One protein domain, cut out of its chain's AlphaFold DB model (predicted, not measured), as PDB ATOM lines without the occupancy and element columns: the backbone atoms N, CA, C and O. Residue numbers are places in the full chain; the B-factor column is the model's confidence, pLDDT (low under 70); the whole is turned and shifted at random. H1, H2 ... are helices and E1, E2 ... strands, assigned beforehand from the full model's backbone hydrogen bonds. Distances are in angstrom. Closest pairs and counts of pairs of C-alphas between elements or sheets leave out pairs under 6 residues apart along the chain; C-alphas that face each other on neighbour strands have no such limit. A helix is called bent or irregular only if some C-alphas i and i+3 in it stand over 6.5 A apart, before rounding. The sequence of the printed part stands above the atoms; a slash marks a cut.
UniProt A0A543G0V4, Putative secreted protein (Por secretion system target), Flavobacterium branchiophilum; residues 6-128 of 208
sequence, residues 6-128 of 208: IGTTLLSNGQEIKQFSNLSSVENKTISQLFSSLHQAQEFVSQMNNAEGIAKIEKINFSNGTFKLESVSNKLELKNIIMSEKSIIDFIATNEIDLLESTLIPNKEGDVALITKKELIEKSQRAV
ATOM      1  N   ILE A   6      -3.742  36.136 -34.301       55.75
ATOM      2  CA  ILE A   6      -3.670  36.089 -32.825       55.75
ATOM      3  C   ILE A   6      -4.717  36.947 -32.100       55.75
ATOM      4  O   ILE A   6      -4.805  36.899 -30.878       55.75
ATOM      5  N   GLY A   7      -5.533  37.715 -32.820       55.38
ATOM      6  CA  GLY A   7      -6.586  38.549 -32.231       55.38
ATOM      7  C   GLY A   7      -7.369  39.298 -33.299       55.38
ATOM      8  O   GLY A   7      -7.052  39.149 -34.475       55.38
ATOM      9  N   THR A   8      -8.368  40.094 -32.920       51.62
ATOM     10  CA  THR A   8      -9.156  40.956 -33.819       51.62
ATOM     11  C   THR A   8      -9.013  42.420 -33.393       51.62
ATOM     12  O   THR A   8      -9.031  42.734 -32.206       51.62
ATOM     13  N   THR A   9      -8.834  43.324 -34.357       50.94
ATOM     14  CA  THR A   9      -8.938  44.778 -34.151       50.94
ATOM     15  C   THR A   9     -10.160  45.275 -34.911       50.94
ATOM     16  O   THR A   9     -10.324  44.946 -36.085       50.94
ATOM     17  N   LEU A  10     -11.004  46.072 -34.256       45.00
ATOM     18  CA  LEU A  10     -12.151  46.717 -34.890       45.00
ATOM     19  C   LEU A  10     -11.693  47.902 -35.743       45.00
ATOM     20  O   LEU A  10     -11.041  48.826 -35.252       45.00
ATOM     21  N   LEU A  11     -12.055  47.878 -37.021       49.44
ATOM     22  CA  LEU A  11     -11.976  49.036 -37.900       49.44
ATOM     23  C   LEU A  11     -13.048  50.077 -37.544       49.44
ATOM     24  O   LEU A  11     -14.077  49.768 -36.945       49.44
ATOM     25  N   SER A  12     -12.853  51.312 -38.009       39.19
ATOM     26  CA  SER A  12     -13.829  52.408 -37.890       39.19
ATOM     27  C   SER A  12     -15.178  52.124 -38.572       39.19
ATOM     28  O   SER A  12     -16.162  52.786 -38.262       39.19
ATOM     29  N   ASN A  13     -15.243  51.131 -39.464       44.75
ATOM     30  CA  ASN A  13     -16.467  50.663 -40.122       44.75
ATOM     31  C   ASN A  13     -17.113  49.436 -39.437       44.75
ATOM     32  O   ASN A  13     -18.061  48.872 -39.977       44.75
ATOM     33  N   GLY A  14     -16.604  49.002 -38.276       49.69
ATOM     34  CA  GLY A  14     -17.147  47.880 -37.503       49.69
ATOM     35  C   GLY A  14     -16.705  46.484 -37.958       49.69
ATOM     36  O   GLY A  14     -17.186  45.500 -37.401       49.69
ATOM     37  N   GLN A  15     -15.798  46.363 -38.935       52.66
ATOM     38  CA  GLN A  15     -15.250  45.063 -39.334       52.66
ATOM     39  C   GLN A  15     -14.041  44.663 -38.480       52.66
ATOM     40  O   GLN A  15     -13.140  45.463 -38.231       52.66
ATOM     41  N   GLU A  16     -14.014  43.404 -38.040       55.00
ATOM     42  CA  GLU A  16     -12.872  42.812 -37.343       55.00
ATOM     43  C   GLU A  16     -11.797  42.387 -38.345       55.00
ATOM     44  O   GLU A  16     -12.016  41.481 -39.153       55.00
ATOM     45  N   ILE A  17     -10.610  42.987 -38.262       58.25
ATOM     46  CA  ILE A  17      -9.440  42.489 -38.991       58.25
ATOM     47  C   ILE A  17      -8.473  41.861 -38.004       58.25
ATOM     48  O   ILE A  17      -8.143  42.426 -36.958       58.25
ATOM     49  N   LYS A  18      -8.069  40.632 -38.320       62.66
ATOM     50  CA  LYS A  18      -7.210  39.831 -37.462       62.66
ATOM     51  C   LYS A  18      -5.810  40.443 -37.362       62.66
ATOM     52  O   LYS A  18      -5.223  40.771 -38.386       62.66
ATOM     53  N   GLN A  19      -5.280  40.574 -36.145       70.56
ATOM     54  CA  GLN A  19      -3.887  40.963 -35.921       70.56
ATOM     55  C   GLN A  19      -2.955  39.807 -36.291       70.56
ATOM     56  O   GLN A  19      -3.154  38.660 -35.868       70.56
ATOM     57  N   PHE A  20      -1.925  40.129 -37.059       77.94
ATOM     58  CA  PHE A  20      -0.822  39.247 -37.403       77.94
ATOM     59  C   PHE A  20       0.290  39.429 -36.367       77.94
ATOM     60  O   PHE A  20       0.758  40.543 -36.133       77.94
ATOM     61  N   SER A  21       0.684  38.331 -35.722       75.81
ATOM     62  CA  SER A  21       1.603  38.321 -34.572       75.81
ATOM     63  C   SER A  21       3.013  38.793 -34.878       75.81
ATOM     64  O   SER A  21       3.725  39.242 -33.987       75.81
ATOM     65  N   ASN A  22       3.412  38.668 -36.134       80.69
ATOM     66  CA  ASN A  22       4.722  39.038 -36.631       80.69
ATOM     67  C   ASN A  22       4.795  40.489 -37.120       80.69
ATOM     68  O   ASN A  22       5.855  40.894 -37.580       80.69
ATOM     69  N   LEU A  23       3.699  41.250 -37.041       85.25
ATOM     70  CA  LEU A  23       3.626  42.618 -37.547       85.25
ATOM     71  C   LEU A  23       3.433  43.624 -36.417       85.25
ATOM     72  O   LEU A  23       2.754  43.354 -35.421       85.25
ATOM     73  N   SER A  24       3.980  44.823 -36.600       87.56
ATOM     74  CA  SER A  24       3.743  45.938 -35.684       87.56
ATOM     75  C   SER A  24       2.267  46.367 -35.680       87.56
ATOM     76  O   SER A  24       1.480  46.040 -36.573       87.56
ATOM     77  N   SER A  25       1.865  47.152 -34.676       85.19
ATOM     78  CA  SER A  25       0.510  47.728 -34.632       85.19
ATOM     79  C   SER A  25       0.223  48.622 -35.852       85.19
ATOM     80  O   SER A  25      -0.888  48.612 -36.381       85.19
ATOM     81  N   VAL A  26       1.237  49.344 -36.338       87.81
ATOM     82  CA  VAL A  26       1.128  50.234 -37.504       87.81
ATOM     83  C   VAL A  26       0.958  49.437 -38.799       87.81
ATOM     84  O   VAL A  26       0.108  49.782 -39.621       87.81
ATOM     85  N   GLU A  27       1.707  48.350 -38.969       88.75
ATOM     86  CA  GLU A  27       1.570  47.470 -40.136       88.75
ATOM     87  C   GLU A  27       0.223  46.754 -40.131       88.75
ATOM     88  O   GLU A  27      -0.471  46.743 -41.143       88.75
ATOM     89  N   ASN A  28      -0.212  46.244 -38.976       86.19
ATOM     90  CA  ASN A  28      -1.543  45.655 -38.830       86.19
ATOM     91  C   ASN A  28      -2.655  46.646 -39.208       86.19
ATOM     92  O   ASN A  28      -3.595  46.273 -39.910       86.19
ATOM     93  N   LYS A  29      -2.534  47.914 -38.789       87.69
ATOM     94  CA  LYS A  29      -3.456  48.985 -39.191       87.69
ATOM     95  C   LYS A  29      -3.385  49.270 -40.694       87.69
ATOM     96  O   LYS A  29      -4.413  49.460 -41.328       87.69
ATOM     97  N   THR A  30      -2.190  49.284 -41.273       89.88
ATOM     98  CA  THR A  30      -2.022  49.519 -42.712       89.88
ATOM     99  C   THR A  30      -2.690  48.403 -43.513       89.88
ATOM    100  O   THR A  30      -3.502  48.672 -44.390       89.88
ATOM    101  N   ILE A  31      -2.441  47.143 -43.163       89.50
ATOM    102  CA  ILE A  31      -3.026  45.978 -43.842       89.50
ATOM    103  C   ILE A  31      -4.548  45.962 -43.716       89.50
ATOM    104  O   ILE A  31      -5.241  45.650 -44.684       89.50
ATOM    105  N   SER A  32      -5.077  46.346 -42.555       85.12
ATOM    106  CA  SER A  32      -6.519  46.430 -42.342       85.12
ATOM    107  C   SER A  32      -7.180  47.541 -43.171       85.12
ATOM    108  O   SER A  32      -8.338  47.419 -43.559       85.12
ATOM    109  N   GLN A  33      -6.441  48.599 -43.505       85.88
ATOM    110  CA  GLN A  33      -6.900  49.645 -44.422       85.88
ATOM    111  C   GLN A  33      -6.753  49.249 -45.900       85.88
ATOM    112  O   GLN A  33      -7.529  49.716 -46.729       85.88
ATOM    113  N   LEU A  34      -5.778  48.398 -46.234       88.12
ATOM    114  CA  LEU A  34      -5.504  47.956 -47.607       88.12
ATOM    115  C   LEU A  34      -6.482  46.891 -48.111       88.12
ATOM    116  O   LEU A  34      -6.823  46.884 -49.291       88.12
ATOM    117  N   PHE A  35      -6.916  45.974 -47.245       87.62
ATOM    118  CA  PHE A  35      -7.665  44.790 -47.663       87.62
ATOM    119  C   PHE A  35      -9.005  44.686 -46.945       87.62
ATOM    120  O   PHE A  35      -9.073  44.601 -45.722       87.62
ATOM    121  N   SER A  36     -10.088  44.604 -47.719       82.81
ATOM    122  CA  SER A  36     -11.439  44.385 -47.182       82.81
ATOM    123  C   SER A  36     -11.739  42.910 -46.884       82.81
ATOM    124  O   SER A  36     -12.726  42.599 -46.223       82.81
ATOM    125  N   SER A  37     -10.910  41.985 -47.384       84.69
ATOM    126  CA  SER A  37     -11.050  40.543 -47.169       84.69
ATOM    127  C   SER A  37      -9.910  39.999 -46.320       84.69
ATOM    128  O   SER A  37      -8.736  40.203 -46.630       84.69
ATOM    129  N   LEU A  38     -10.259  39.207 -45.301       81.38
ATOM    130  CA  LEU A  38      -9.286  38.478 -44.486       81.38
ATOM    131  C   LEU A  38      -8.404  37.560 -45.338       81.38
ATOM    132  O   LEU A  38      -7.212  37.450 -45.074       81.38
ATOM    133  N   HIS A  39      -8.976  36.916 -46.355       84.94
ATOM    134  CA  HIS A  39      -8.226  36.012 -47.220       84.94
ATOM    135  C   HIS A  39      -7.147  36.762 -48.007       84.94
ATOM    136  O   HIS A  39      -5.998  36.336 -48.020       84.94
ATOM    137  N   GLN A  40      -7.495  37.925 -48.571       87.88
ATOM    138  CA  GLN A  40      -6.544  38.779 -49.288       87.88
ATOM    139  C   GLN A  40      -5.448  39.301 -48.355       87.88
ATOM    140  O   GLN A  40      -4.274  39.256 -48.704       87.88
ATOM    141  N   ALA A  41      -5.816  39.727 -47.141       88.44
ATOM    142  CA  ALA A  41      -4.847  40.155 -46.137       88.44
ATOM    143  C   ALA A  41      -3.886  39.017 -45.747       88.44
ATOM    144  O   ALA A  41      -2.681  39.225 -45.656       88.44
ATOM    145  N   GLN A  42      -4.394  37.797 -45.545       87.31
ATOM    146  CA  GLN A  42      -3.574  36.628 -45.211       87.31
ATOM    147  C   GLN A  42      -2.632  36.233 -46.347       87.31
ATOM    148  O   GLN A  42      -1.464  35.944 -46.092       87.31
ATOM    149  N   GLU A  43      -3.130  36.223 -47.584       90.44
ATOM    150  CA  GLU A  43      -2.317  35.954 -48.768       90.44
ATOM    151  C   GLU A  43      -1.210  37.000 -48.903       90.44
ATOM    152  O   GLU A  43      -0.037  36.640 -49.006       90.44
ATOM    153  N   PHE A  44      -1.560  38.283 -48.781       92.69
ATOM    154  CA  PHE A  44      -0.600  39.378 -48.808       92.69
ATOM    155  C   PHE A  44       0.479  39.224 -47.733       92.69
ATOM    156  O   PHE A  44       1.664  39.248 -48.056       92.69
ATOM    157  N   VAL A  45       0.101  39.001 -46.469       91.12
ATOM    158  CA  VAL A  45       1.078  38.833 -45.379       91.12
ATOM    159  C   VAL A  45       1.931  37.585 -45.588       91.12
ATOM    160  O   VAL A  45       3.130  37.607 -45.308       91.12
ATOM    161  N   SER A  46       1.355  36.502 -46.109       89.94
ATOM    162  CA  SER A  46       2.120  35.301 -46.446       89.94
ATOM    163  C   SER A  46       3.175  35.587 -47.515       89.94
ATOM    164  O   SER A  46       4.309  35.132 -47.371       89.94
ATOM    165  N   GLN A  47       2.829  36.341 -48.562       92.31
ATOM    166  CA  GLN A  47       3.787  36.749 -49.595       92.31
ATOM    167  C   GLN A  47       4.835  37.713 -49.042       92.31
ATOM    168  O   GLN A  47       6.021  37.547 -49.305       92.31
ATOM    169  N   MET A  48       4.412  38.665 -48.213       91.25
ATOM    170  CA  MET A  48       5.283  39.650 -47.580       91.25
ATOM    171  C   MET A  48       6.384  38.999 -46.739       91.25
ATOM    172  O   MET A  48       7.517  39.459 -46.770       91.25
ATOM    173  N   ASN A  49       6.073  37.911 -46.029       89.12
ATOM    174  CA  ASN A  49       7.032  37.211 -45.171       89.12
ATOM    175  C   ASN A  49       7.838  36.121 -45.895       89.12
ATOM    176  O   ASN A  49       8.745  35.537 -45.300       89.12
ATOM    177  N   ASN A  50       7.523  35.819 -47.153       89.31
ATOM    178  CA  ASN A  50       8.233  34.809 -47.927       89.31
ATOM    179  C   ASN A  50       9.495  35.417 -48.564       89.31
ATOM    180  O   ASN A  50       9.427  36.448 -49.226       89.31
ATOM    181  N   ALA A  51      10.644  34.756 -48.392       89.06
ATOM    182  CA  ALA A  51      11.937  35.184 -48.935       89.06
ATOM    183  C   ALA A  51      11.975  35.258 -50.472       89.06
ATOM    184  O   ALA A  51      12.799  35.977 -51.025       89.06
ATOM    185  N   GLU A  52      11.073  34.551 -51.155       91.25
ATOM    186  CA  GLU A  52      10.886  34.623 -52.612       91.25
ATOM    187  C   GLU A  52       9.500  35.179 -52.985       91.25
ATOM    188  O   GLU A  52       9.103  35.178 -54.147       91.25
ATOM    189  N   GLY A  53       8.738  35.651 -51.995       91.19
ATOM    190  CA  GLY A  53       7.368  36.108 -52.188       91.19
ATOM    191  C   GLY A  53       7.272  37.397 -52.990       91.19
ATOM    192  O   GLY A  53       8.205  38.204 -53.038       91.19
ATOM    193  N   ILE A  54       6.103  37.592 -53.598       93.06
ATOM    194  CA  ILE A  54       5.749  38.827 -54.297       93.06
ATOM    195  C   ILE A  54       4.478  39.367 -53.651       93.06
ATOM    196  O   ILE A  54       3.379  38.856 -53.882       93.06
ATOM    197  N   ALA A  55       4.632  40.384 -52.807       93.81
ATOM    198  CA  ALA A  55       3.516  41.064 -52.168       93.81
ATOM    199  C   ALA A  55       2.910  42.066 -53.159       93.81
ATOM    200  O   ALA A  55       3.633  42.878 -53.729       93.81
ATOM    201  N   LYS A  56       1.593  42.011 -53.387       94.50
ATOM    202  CA  LYS A  56       0.917  42.851 -54.389       94.50
ATOM    203  C   LYS A  56      -0.110  43.765 -53.741       94.50
ATOM    204  O   LYS A  56      -0.944  43.299 -52.966       94.50
ATOM    205  N   ILE A  57      -0.076  45.045 -54.093       91.94
ATOM    206  CA  ILE A  57      -1.108  46.024 -53.744       91.94
ATOM    207  C   ILE A  57      -1.670  46.570 -55.051       91.94
ATOM    208  O   ILE A  57      -0.957  47.195 -55.838       91.94
ATOM    209  N   GLU A  58      -2.959  46.332 -55.286       91.12
ATOM    210  CA  GLU A  58      -3.614  46.716 -56.531       91.12
ATOM    211  C   GLU A  58      -4.905  47.493 -56.278       91.12
ATOM    212  O   GLU A  58      -5.707  47.108 -55.427       91.12
ATOM    213  N   LYS A  59      -5.147  48.534 -57.087       88.62
ATOM    214  CA  LYS A  59      -6.426  49.273 -57.140       88.62
ATOM    215  C   LYS A  59      -6.829  49.908 -55.801       88.62
ATOM    216  O   LYS A  59      -8.007  49.913 -55.443       88.62
ATOM    217  N   ILE A  60      -5.857  50.451 -55.071       87.56
ATOM    218  CA  ILE A  60      -6.083  51.125 -53.787       87.56
ATOM    219  C   ILE A  60      -6.083  52.641 -53.970       87.56
ATOM    220  O   ILE A  60      -5.245  53.194 -54.682       87.56
ATOM    221  N   ASN A  61      -7.014  53.309 -53.286       86.88
ATOM    222  CA  ASN A  61      -7.001  54.753 -53.100       86.88
ATOM    223  C   ASN A  61      -6.498  55.077 -51.689       86.88
ATOM    224  O   ASN A  61      -7.211  54.870 -50.704       86.88
ATOM    225  N   PHE A  62      -5.274  55.585 -51.602       86.50
ATOM    226  CA  PHE A  62      -4.739  56.117 -50.360       86.50
ATOM    227  C   PHE A  62      -5.263  57.534 -50.169       86.50
ATOM    228  O   PHE A  62      -4.990  58.429 -50.969       86.50
ATOM    229  N   SER A  63      -6.022  57.726 -49.096       84.81
ATOM    230  CA  SER A  63      -6.545  59.024 -48.678       84.81
ATOM    231  C   SER A  63      -6.154  59.262 -47.228       84.81
ATOM    232  O   SER A  63      -6.187  58.329 -46.429       84.81
ATOM    233  N   ASN A  64      -5.753  60.497 -46.925       81.44
ATOM    234  CA  ASN A  64      -5.523  61.036 -45.583       81.44
ATOM    235  C   ASN A  64      -4.788  60.117 -44.581       81.44
ATOM    236  O   ASN A  64      -5.378  59.245 -43.938       81.44
ATOM    237  N   GLY A  65      -3.506  60.396 -44.348       84.44
ATOM    238  CA  GLY A  65      -2.721  59.744 -43.299       84.44
ATOM    239  C   GLY A  65      -1.550  58.928 -43.827       84.44
ATOM    240  O   GLY A  65      -1.164  59.035 -44.989       84.44
ATOM    241  N   THR A  66      -0.953  58.135 -42.939       84.75
ATOM    242  CA  THR A  66       0.295  57.414 -43.205       84.75
ATOM    243  C   THR A  66       0.056  55.911 -43.259       84.75
ATOM    244  O   THR A  66      -0.487  55.335 -42.315       84.75
ATOM    245  N   PHE A  67       0.521  55.288 -44.337       89.06
ATOM    246  CA  PHE A  67       0.453  53.855 -44.597       89.06
ATOM    247  C   PHE A  67       1.872  53.308 -44.592       89.06
ATOM    248  O   PHE A  67       2.708  53.775 -45.366       89.06
ATOM    249  N   LYS A  68       2.157  52.353 -43.705       90.38
ATOM    250  CA  LYS A  68       3.526  51.895 -43.464       90.38
ATOM    251  C   LYS A  68       3.646  50.378 -43.501       90.38
ATOM    252  O   LYS A  68       2.871  49.677 -42.852       90.38
ATOM    253  N   LEU A  69       4.648  49.903 -44.235       89.44
ATOM    254  CA  LEU A  69       5.065  48.503 -44.300       89.44
ATOM    255  C   LEU A  69       6.584  48.461 -44.166       89.44
ATOM    256  O   LEU A  69       7.288  48.966 -45.037       89.44
ATOM    257  N   GLU A  70       7.097  47.889 -43.079       84.50
ATOM    258  CA  GLU A  70       8.540  47.889 -42.799       84.50
ATOM    259  C   GLU A  70       9.224  46.575 -43.197       84.50
ATOM    260  O   GLU A  70      10.452  46.491 -43.167       84.50
ATOM    261  N   SER A  71       8.443  45.554 -43.561       79.69
ATOM    262  CA  SER A  71       8.886  44.157 -43.531       79.69
ATOM    263  C   SER A  71       8.498  43.326 -44.765       79.69
ATOM    264  O   SER A  71       8.150  42.154 -44.637       79.69
ATOM    265  N   VAL A  72       8.585  43.881 -45.985       85.56
ATOM    266  CA  VAL A  72       8.447  43.063 -47.209       85.56
ATOM    267  C   VAL A  72       9.764  42.337 -47.511       85.56
ATOM    268  O   VAL A  72      10.734  42.946 -47.959       85.56
ATOM    269  N   SER A  73       9.795  41.021 -47.293       86.94
ATOM    270  CA  SER A  73      11.007  40.188 -47.339       86.94
ATOM    271  C   SER A  73      11.710  40.143 -48.695       86.94
ATOM    272  O   SER A  73      12.915  39.911 -48.720       86.94
ATOM    273  N   ASN A  74      10.991  40.342 -49.802       88.50
ATOM    274  CA  ASN A  74      11.546  40.226 -51.151       88.50
ATOM    275  C   ASN A  74      11.059  41.346 -52.076       88.50
ATOM    276  O   ASN A  74      11.728  42.376 -52.184       88.50
ATOM    277  N   LYS A  75       9.898  41.153 -52.714       91.25
ATOM    278  CA  LYS A  75       9.381  42.040 -53.758       91.25
ATOM    279  C   LYS A  75       8.006  42.604 -53.405       91.25
ATOM    280  O   LYS A  75       7.124  41.856 -52.975       91.25
ATOM    281  N   LEU A  76       7.822  43.905 -53.631       92.62
ATOM    282  CA  LEU A  76       6.535  44.600 -53.537       92.62
ATOM    283  C   LEU A  76       6.116  45.127 -54.915       92.62
ATOM    284  O   LEU A  76       6.818  45.947 -55.493       92.62
ATOM    285  N   GLU A  77       4.962  44.702 -55.421       92.94
ATOM    286  CA  GLU A  77       4.363  45.237 -56.649       92.94
ATOM    287  C   GLU A  77       3.192  46.160 -56.305       92.94
ATOM    288  O   GLU A  77       2.238  45.763 -55.628       92.94
ATOM    289  N   LEU A  78       3.254  47.392 -56.802       91.31
ATOM    290  CA  LEU A  78       2.192  48.385 -56.692       91.31
ATOM    291  C   LEU A  78       1.580  48.607 -58.078       91.31
ATOM    292  O   LEU A  78       2.307  48.825 -59.050       91.31
ATOM    293  N   LYS A  79       0.248  48.543 -58.177       89.50
ATOM    294  CA  LYS A  79      -0.474  48.695 -59.449       89.50
ATOM    295  C   LYS A  79      -1.759  49.496 -59.296       89.50
ATOM    296  O   LYS A  79      -2.587  49.187 -58.438       89.50
ATOM    297  N   ASN A  80      -1.995  50.455 -60.196       86.88
ATOM    298  CA  ASN A  80      -3.211  51.281 -60.200       86.88
ATOM    299  C   ASN A  80      -3.488  51.927 -58.832       86.88
ATOM    300  O   ASN A  80      -4.603  51.844 -58.309       86.88
ATOM    301  N   ILE A  81      -2.453  52.493 -58.218       87.06
ATOM    302  CA  ILE A  81      -2.566  53.179 -56.940       87.06
ATOM    303  C   ILE A  81      -2.933  54.645 -57.194       87.06
ATOM    304  O   ILE A  81      -2.365  55.324 -58.049       87.06
ATOM    305  N   ILE A  82      -3.927  55.130 -56.458       85.38
ATOM    306  CA  ILE A  82      -4.362  56.526 -56.493       85.38
ATOM    307  C   ILE A  82      -3.994  57.146 -55.151       85.38
ATOM    308  O   ILE A  82      -4.293  56.574 -54.102       85.38
ATOM    309  N   MET A  83      -3.342  58.307 -55.188       84.44
ATOM    310  CA  MET A  83      -3.026  59.081 -53.990       84.44
ATOM    311  C   MET A  83      -3.892  60.335 -53.961       84.44
ATOM    312  O   MET A  83      -3.972  61.083 -54.941       84.44
ATOM    313  N   SER A  84      -4.564  60.556 -52.836       81.25
ATOM    314  CA  SER A  84      -5.435  61.705 -52.627       81.25
ATOM    315  C   SER A  84      -5.200  62.345 -51.261       81.25
ATOM    316  O   SER A  84      -4.837  61.687 -50.286       81.25
ATOM    317  N   GLU A  85      -5.432  63.657 -51.197       82.25
ATOM    318  CA  GLU A  85      -5.237  64.464 -49.987       82.25
ATOM    319  C   GLU A  85      -3.794  64.374 -49.442       82.25
ATOM    320  O   GLU A  85      -2.838  64.171 -50.190       82.25
ATOM    321  N   LYS A  86      -3.608  64.550 -48.126       80.75
ATOM    322  CA  LYS A  86      -2.309  64.422 -47.448       80.75
ATOM    323  C   LYS A  86      -2.040  62.960 -47.070       80.75
ATOM    324  O   LYS A  86      -2.047  62.609 -45.889       80.75
ATOM    325  N   SER A  87      -1.854  62.099 -48.068       82.38
ATOM    326  CA  SER A  87      -1.478  60.694 -47.860       82.38
ATOM    327  C   SER A  87       0.035  60.486 -47.966       82.38
ATOM    328  O   SER A  87       0.663  61.008 -48.887       82.38
ATOM    329  N   ILE A  88       0.610  59.680 -47.074       83.31
ATOM    330  CA  ILE A  88       2.018  59.262 -47.096       83.31
ATOM    331  C   ILE A  88       2.066  57.737 -47.158       83.31
ATOM    332  O   ILE A  88       1.447  57.065 -46.335       83.31
ATOM    333  N   ILE A  89       2.832  57.197 -48.102       86.44
ATOM    334  CA  ILE A  89       3.120  55.766 -48.208       86.44
ATOM    335  C   ILE A  89       4.603  55.565 -47.900       86.44
ATOM    336  O   ILE A  89       5.457  56.114 -48.590       86.44
ATOM    337  N   ASP A  90       4.898  54.787 -46.864       86.88
ATOM    338  CA  ASP A  90       6.255  54.443 -46.434       86.88
ATOM    339  C   ASP A  90       6.402  52.919 -46.441       86.88
ATOM    340  O   ASP A  90       6.130  52.229 -45.454       86.88
ATOM    341  N   PHE A  91       6.738  52.384 -47.613       89.06
ATOM    342  CA  PHE A  91       6.891  50.950 -47.833       89.06
ATOM    343  C   PHE A  91       8.357  50.592 -48.049       89.06
ATOM    344  O   PHE A  91       9.064  51.215 -48.841       89.06
ATOM    345  N   ILE A  92       8.800  49.553 -47.351       84.12
ATOM    346  CA  ILE A  92      10.167  49.053 -47.379       84.12
ATOM    347  C   ILE A  92      10.123  47.593 -47.828       84.12
ATOM    348  O   ILE A  92       9.486  46.754 -47.188       84.12
ATOM    349  N   ALA A  93      10.838  47.299 -48.914       85.50
ATOM    350  CA  ALA A  93      11.117  45.944 -49.368       85.50
ATOM    351  C   ALA A  93      12.623  45.678 -49.369       85.50
ATOM    352  O   ALA A  93      13.417  46.591 -49.609       85.50
ATOM    353  N   THR A  94      13.011  44.435 -49.087       83.12
ATOM    354  CA  THR A  94      14.425  44.044 -49.002       83.12
ATOM    355  C   THR A  94      15.112  44.059 -50.365       83.12
ATOM    356  O   THR A  94      16.257  44.501 -50.443       83.12
ATOM    357  N   ASN A  95      14.433  43.600 -51.425       83.19
ATOM    358  CA  ASN A  95      15.058  43.421 -52.737       83.19
ATOM    359  C   ASN A  95      14.516  44.397 -53.783       83.19
ATOM    360  O   ASN A  95      15.296  45.125 -54.393       83.19
ATOM    361  N   GLU A  96      13.201  44.420 -54.008       85.69
ATOM    362  CA  GLU A  96      12.632  45.127 -55.160       85.69
ATOM    363  C   GLU A  96      11.262  45.748 -54.852       85.69
ATOM    364  O   GLU A  96      10.427  45.153 -54.165       85.69
ATOM    365  N   ILE A  97      11.026  46.952 -55.381       86.81
ATOM    366  CA  ILE A  97       9.706  47.591 -55.421       86.81
ATOM    367  C   ILE A  97       9.403  47.946 -56.874       86.81
ATOM    368  O   ILE A  97      10.083  48.792 -57.454       86.81
ATOM    369  N   ASP A  98       8.349  47.348 -57.419       87.81
ATOM    370  CA  ASP A  98       7.875  47.606 -58.775       87.81
ATOM    371  C   ASP A  98       6.667  48.535 -58.757       87.81
ATOM    372  O   ASP A  98       5.642  48.261 -58.127       87.81
ATOM    373  N   LEU A  99       6.781  49.625 -59.513       85.81
ATOM    374  CA  LEU A  99       5.682  50.531 -59.818       85.81
ATOM    375  C   LEU A  99       5.175  50.202 -61.221       85.81
ATOM    376  O   LEU A  99       5.808  50.554 -62.217       85.81
ATOM    377  N   LEU A 100       4.044  49.506 -61.305       80.25
ATOM    378  CA  LEU A 100       3.457  49.102 -62.582       80.25
ATOM    379  C   LEU A 100       2.614  50.246 -63.176       80.25
ATOM    380  O   LEU A 100       2.562  51.349 -62.633       80.25
ATOM    381  N   GLU A 101       1.974  50.040 -64.325       74.88
ATOM    382  CA  GLU A 101       1.275  51.124 -65.030       74.88
ATOM    383  C   GLU A 101       0.237  51.858 -64.156       74.88
ATOM    384  O   GLU A 101      -0.477  51.249 -63.357       74.88
ATOM    385  N   SER A 102       0.150  53.185 -64.336       63.12
ATOM    386  CA  SER A 102      -0.805  54.072 -63.646       63.12
ATOM    387  C   SER A 102      -0.733  54.033 -62.111       63.12
ATOM    388  O   SER A 102      -1.730  54.271 -61.433       63.12
ATOM    389  N   THR A 103       0.437  53.718 -61.549       63.59
ATOM    390  CA  THR A 103       0.590  53.491 -60.103       63.59
ATOM    391  C   THR A 103       0.700  54.755 -59.273       63.59
ATOM    392  O   THR A 103       0.400  54.714 -58.098       63.59
ATOM    393  N   LEU A 104       1.120  55.892 -59.813       66.81
ATOM    394  CA  LEU A 104       1.258  57.104 -59.003       66.81
ATOM    395  C   LEU A 104       0.637  58.269 -59.750       66.81
ATOM    396  O   LEU A 104       1.319  59.027 -60.433       66.81
ATOM    397  N   ILE A 105      -0.687  58.366 -59.658       67.25
ATOM    398  CA  ILE A 105      -1.436  59.500 -60.194       67.25
ATOM    399  C   ILE A 105      -1.724  60.447 -59.023       67.25
ATOM    400  O   ILE A 105      -2.617  60.139 -58.223       67.25
ATOM    401  N   PRO A 106      -0.984  61.565 -58.874       64.06
ATOM    402  CA  PRO A 106      -1.393  62.613 -57.951       64.06
ATOM    403  C   PRO A 106      -2.766  63.154 -58.355       64.06
ATOM    404  O   PRO A 106      -3.095  63.258 -59.541       64.06
ATOM    405  N   ASN A 107      -3.582  63.524 -57.370       60.28
ATOM    406  CA  ASN A 107      -4.779  64.312 -57.637       60.28
ATOM    407  C   ASN A 107      -4.398  65.753 -58.063       60.28
ATOM    408  O   ASN A 107      -3.228  66.113 -58.135       60.28
ATOM    409  N   LYS A 108      -5.393  66.606 -58.342       58.03
ATOM    410  CA  LYS A 108      -5.181  67.978 -58.852       58.03
ATOM    411  C   LYS A 108      -4.343  68.904 -57.945       58.03
ATOM    412  O   LYS A 108      -3.998  69.989 -58.399       58.03
ATOM    413  N   GLU A 109      -4.051  68.515 -56.703       58.09
ATOM    414  CA  GLU A 109      -3.389  69.356 -55.691       58.09
ATOM    415  C   GLU A 109      -2.181  68.675 -55.014       58.09
ATOM    416  O   GLU A 109      -1.654  69.203 -54.036       58.09
ATOM    417  N   GLY A 110      -1.753  67.500 -55.490       56.97
ATOM    418  CA  GLY A 110      -0.714  66.696 -54.842       56.97
ATOM    419  C   GLY A 110       0.546  66.521 -55.686       56.97
ATOM    420  O   GLY A 110       0.483  66.473 -56.909       56.97
ATOM    421  N   ASP A 111       1.678  66.341 -55.012       61.06
ATOM    422  CA  ASP A 111       2.923  65.856 -55.608       61.06
ATOM    423  C   ASP A 111       3.164  64.411 -55.160       61.06
ATOM    424  O   ASP A 111       2.864  64.047 -54.019       61.06
ATOM    425  N   VAL A 112       3.740  63.582 -56.035       63.34
ATOM    426  CA  VAL A 112       4.249  62.262 -55.645       63.34
ATOM    427  C   VAL A 112       5.768  62.281 -55.689       63.34
ATOM    428  O   VAL A 112       6.364  62.515 -56.738       63.34
ATOM    429  N   ALA A 113       6.393  61.988 -54.552       61.84
ATOM    430  CA  ALA A 113       7.832  61.802 -54.444       61.84
ATOM    431  C   ALA A 113       8.138  60.338 -54.112       61.84
ATOM    432  O   ALA A 113       7.676  59.820 -53.096       61.84
ATOM    433  N   LEU A 114       8.942  59.683 -54.952       67.25
ATOM    434  CA  LEU A 114       9.557  58.402 -54.621       67.25
ATOM    435  C   LEU A 114      10.900  58.689 -53.951       67.25
ATOM    436  O   LEU A 114      11.785  59.250 -54.588       67.25
ATOM    437  N   ILE A 115      11.044  58.320 -52.679       62.91
ATOM    438  CA  ILE A 115      12.290  58.513 -51.932       62.91
ATOM    439  C   ILE A 115      12.880  57.139 -51.643       62.91
ATOM    440  O   ILE A 115      12.306  56.350 -50.895       62.91
ATOM    441  N   THR A 116      14.042  56.841 -52.221       57.97
ATOM    442  CA  THR A 116      14.755  55.596 -51.900       57.97
ATOM    443  C   THR A 116      15.643  55.803 -50.669       57.97
ATOM    444  O   THR A 116      16.195  56.884 -50.466       57.97
ATOM    445  N   LYS A 117      15.833  54.778 -49.820       58.12
ATOM    446  CA  LYS A 117      16.710  54.896 -48.630       58.12
ATOM    447  C   LYS A 117      18.142  55.323 -48.984       58.12
ATOM    448  O   LYS A 117      18.776  56.011 -48.189       58.12
ATOM    449  N   LYS A 118      18.627  54.975 -50.181       52.75
ATOM    450  CA  LYS A 118      19.913  55.457 -50.704       52.75
ATOM    451  C   LYS A 118      19.932  56.986 -50.823       52.75
ATOM    452  O   LYS A 118      20.892  57.620 -50.408       52.75
ATOM    453  N   GLU A 119      18.835  57.573 -51.281       47.53
ATOM    454  CA  GLU A 119      18.656  59.020 -51.400       47.53
ATOM    455  C   GLU A 119      18.470  59.703 -50.036       47.53
ATOM    456  O   GLU A 119      18.937  60.817 -49.841       47.53
ATOM    457  N   LEU A 120      17.881  59.029 -49.041       50.50
ATOM    458  CA  LEU A 120      17.859  59.494 -47.644       50.50
ATOM    459  C   LEU A 120      19.262  59.527 -47.021       50.50
ATOM    460  O   LEU A 120      19.566  60.449 -46.267       50.50
ATOM    461  N   ILE A 121      20.127  58.566 -47.357       51.16
ATOM    462  CA  ILE A 121      21.537  58.551 -46.937       51.16
ATOM    463  C   ILE A 121      22.323  59.648 -47.669       51.16
ATOM    464  O   ILE A 121      23.069  60.383 -47.037       51.16
ATOM    465  N   GLU A 122      22.097  59.856 -48.965       44.19
ATOM    466  CA  GLU A 122      22.779  60.912 -49.730       44.19
ATOM    467  C   GLU A 122      22.258  62.321 -49.403       44.19
ATOM    468  O   GLU A 122      23.030  63.276 -49.430       44.19
ATOM    469  N   LYS A 123      20.986  62.477 -49.015       43.38
ATOM    470  CA  LYS A 123      20.396  63.746 -48.552       43.38
ATOM    471  C   LYS A 123      20.744  64.034 -47.092       43.38
ATOM    472  O   LYS A 123      20.925  65.195 -46.746       43.38
ATOM    473  N   SER A 124      20.922  63.006 -46.258       47.50
ATOM    474  CA  SER A 124      21.498  63.164 -44.913       47.50
ATOM    475  C   SER A 124      23.013  63.377 -44.941       47.50
ATOM    476  O   SER A 124      23.515  64.067 -44.067       47.50
ATOM    477  N   GLN A 125      23.733  62.902 -45.963       45.78
ATOM    478  CA  GLN A 125      25.165  63.174 -46.150       45.78
ATOM    479  C   GLN A 125      25.435  64.495 -46.894       45.78
ATOM    480  O   GLN A 125      26.402  65.175 -46.569       45.78
ATOM    481  N   ARG A 126      24.554  64.938 -47.805       42.62
ATOM    482  CA  ARG A 126      24.578  66.304 -48.375       42.62
ATOM    483  C   ARG A 126      24.016  67.373 -47.437       42.62
ATOM    484  O   ARG A 126      24.357  68.536 -47.593       42.62
ATOM    485  N   ALA A 127      23.220  67.004 -46.432       44.91
ATOM    486  CA  ALA A 127      22.911  67.885 -45.302       44.91
ATOM    487  C   ALA A 127      24.077  68.000 -44.297       44.91
ATOM    488  O   ALA A 127      23.984  68.765 -43.342       44.91
ATOM    489  N   VAL A 128      25.188  67.290 -44.527       48.69
ATOM    490  CA  VAL A 128      26.465  67.475 -43.818       48.69
ATOM    491  C   VAL A 128      27.439  68.285 -44.690       48.69
ATOM    492  O   VAL A 128      28.652  68.173 -44.582       48.69
TER     493      VAL A 128
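This is residues 6 to 128 of the 208 residues of the protein "Putative secreted protein (Por secretion system target)" of Flavobacterium branchiophilum (UniProt A0A543G0V4). The core is a short solenoid, a chain wound in stacked turns: E3, E5 and E7 lie side by side as one wall, and the bent strands E4 and E6 fold back round the other sides. Helices H1 and H2 cap the end of this coil at E4 and E3, and the small hairpin E1 E2 packs on the helices. At the E7 end, residues 118 to 128, most of them in H3, stick out as a free arm. The printed part has 123 residues, with three named helices and seven named strands in the order E1 E2 H1 H2 E3 E4 E5 E6 E7 H3; E3 E5 E7, in that order, and E4 E6 are parallel sheets, E1 E2 is antiparallel, and the class is mixed, helices and strands. The whole is compact, with a radius of gyration of the C-alphas of 15.1 A and spans of 45 by 36 by 29 A.

Begin at the sheet of E3, residues 54 to 58, E5, residues 75 to 79, and E7, residues 96 to 99. E5 is the inner strand, parallel to E3 at 16 degrees, with N 77 and O 55 within hydrogen-bond range at 2.8 A. E5 and E7 are parallel at 5 degrees; look at N 98 and O 76, 2.8 A apart. Next find E4, residues 61 to 72, which bends by 119 degrees at residue 64, and E6, residues 82 to 93, which bends by 133 degrees at residue 85. They are parallel at 1 degrees, with N 62 and O 82 at 2.9 A and N 90 and O 67 at 2.8 A. Residues 105 to 106 pair with residues 82 to 83 of E6, parallel. H2, residues 38 to 48, is on the sheet of E3, E5 and E7 at a height over the sheet of 6.6 A. It lies only just over E3, with 3 of its C-alphas falling on that strand, and runs slantwise to the strands, at 41 degrees to E3 on the local plane; their closest C-alphas, Gln 47 and Ala 55, are 5.0 A apart. H1, residues 25 to 34, is not on that sheet; it has 9 pairs of C-alphas within 8 A of E4, the closest being Thr 30 and Phe 67, 5.3 A apart. H1 and H2 only just touch, and only at the corner, with 3 pairs of C-alphas within 8 A, the closest those of Ile 31 and Ala 41 at 6.5 A; their tilt is steep, 60 degrees, opposite ways. E1, residues 6 to 10, and E2, residues 16 to 20, form a hairpin, antiparallel at 142 degrees, with N 9 and O 17 within hydrogen-bond range at 2.8 A. The closest C-alphas of E2 and H1, Ile 17 and Ser 32, are 5.9 A apart. H3, residues 117 to 126, touches no helix and is apart from E6, for instance. In H1, H2 and H3 every O i to N i+4 pair is within hydrogen-bond range.

Find C-alpha 54 at (5.749, 38.827, -54.297), where E3 begins; it runs 12.4 A, E5 13.2 A and E7 10.0 A from first to last C-alpha. E4 spans 20.2 A and E6 20.1 A. H2 runs 14.9 A and H1 14.3 A. E1 begins at C-alpha 6, (-3.670, 36.089, -32.825), and spans 13.8 A, E2 12.6 A. H3 runs 13.9 A and ends at C-alpha 126, (24.578, 66.304, -48.375).

The two C-alphas farthest apart, those of Gly 14 and Val 128, are 48.2 A apart. The printed part has no cut. The link E7 to H3, 17 residues, is long; the other links are tight. The mean pLDDT of the printed part is 76.2, and confidence is low, under 70, in residues 6 to 18 and 102 to 128.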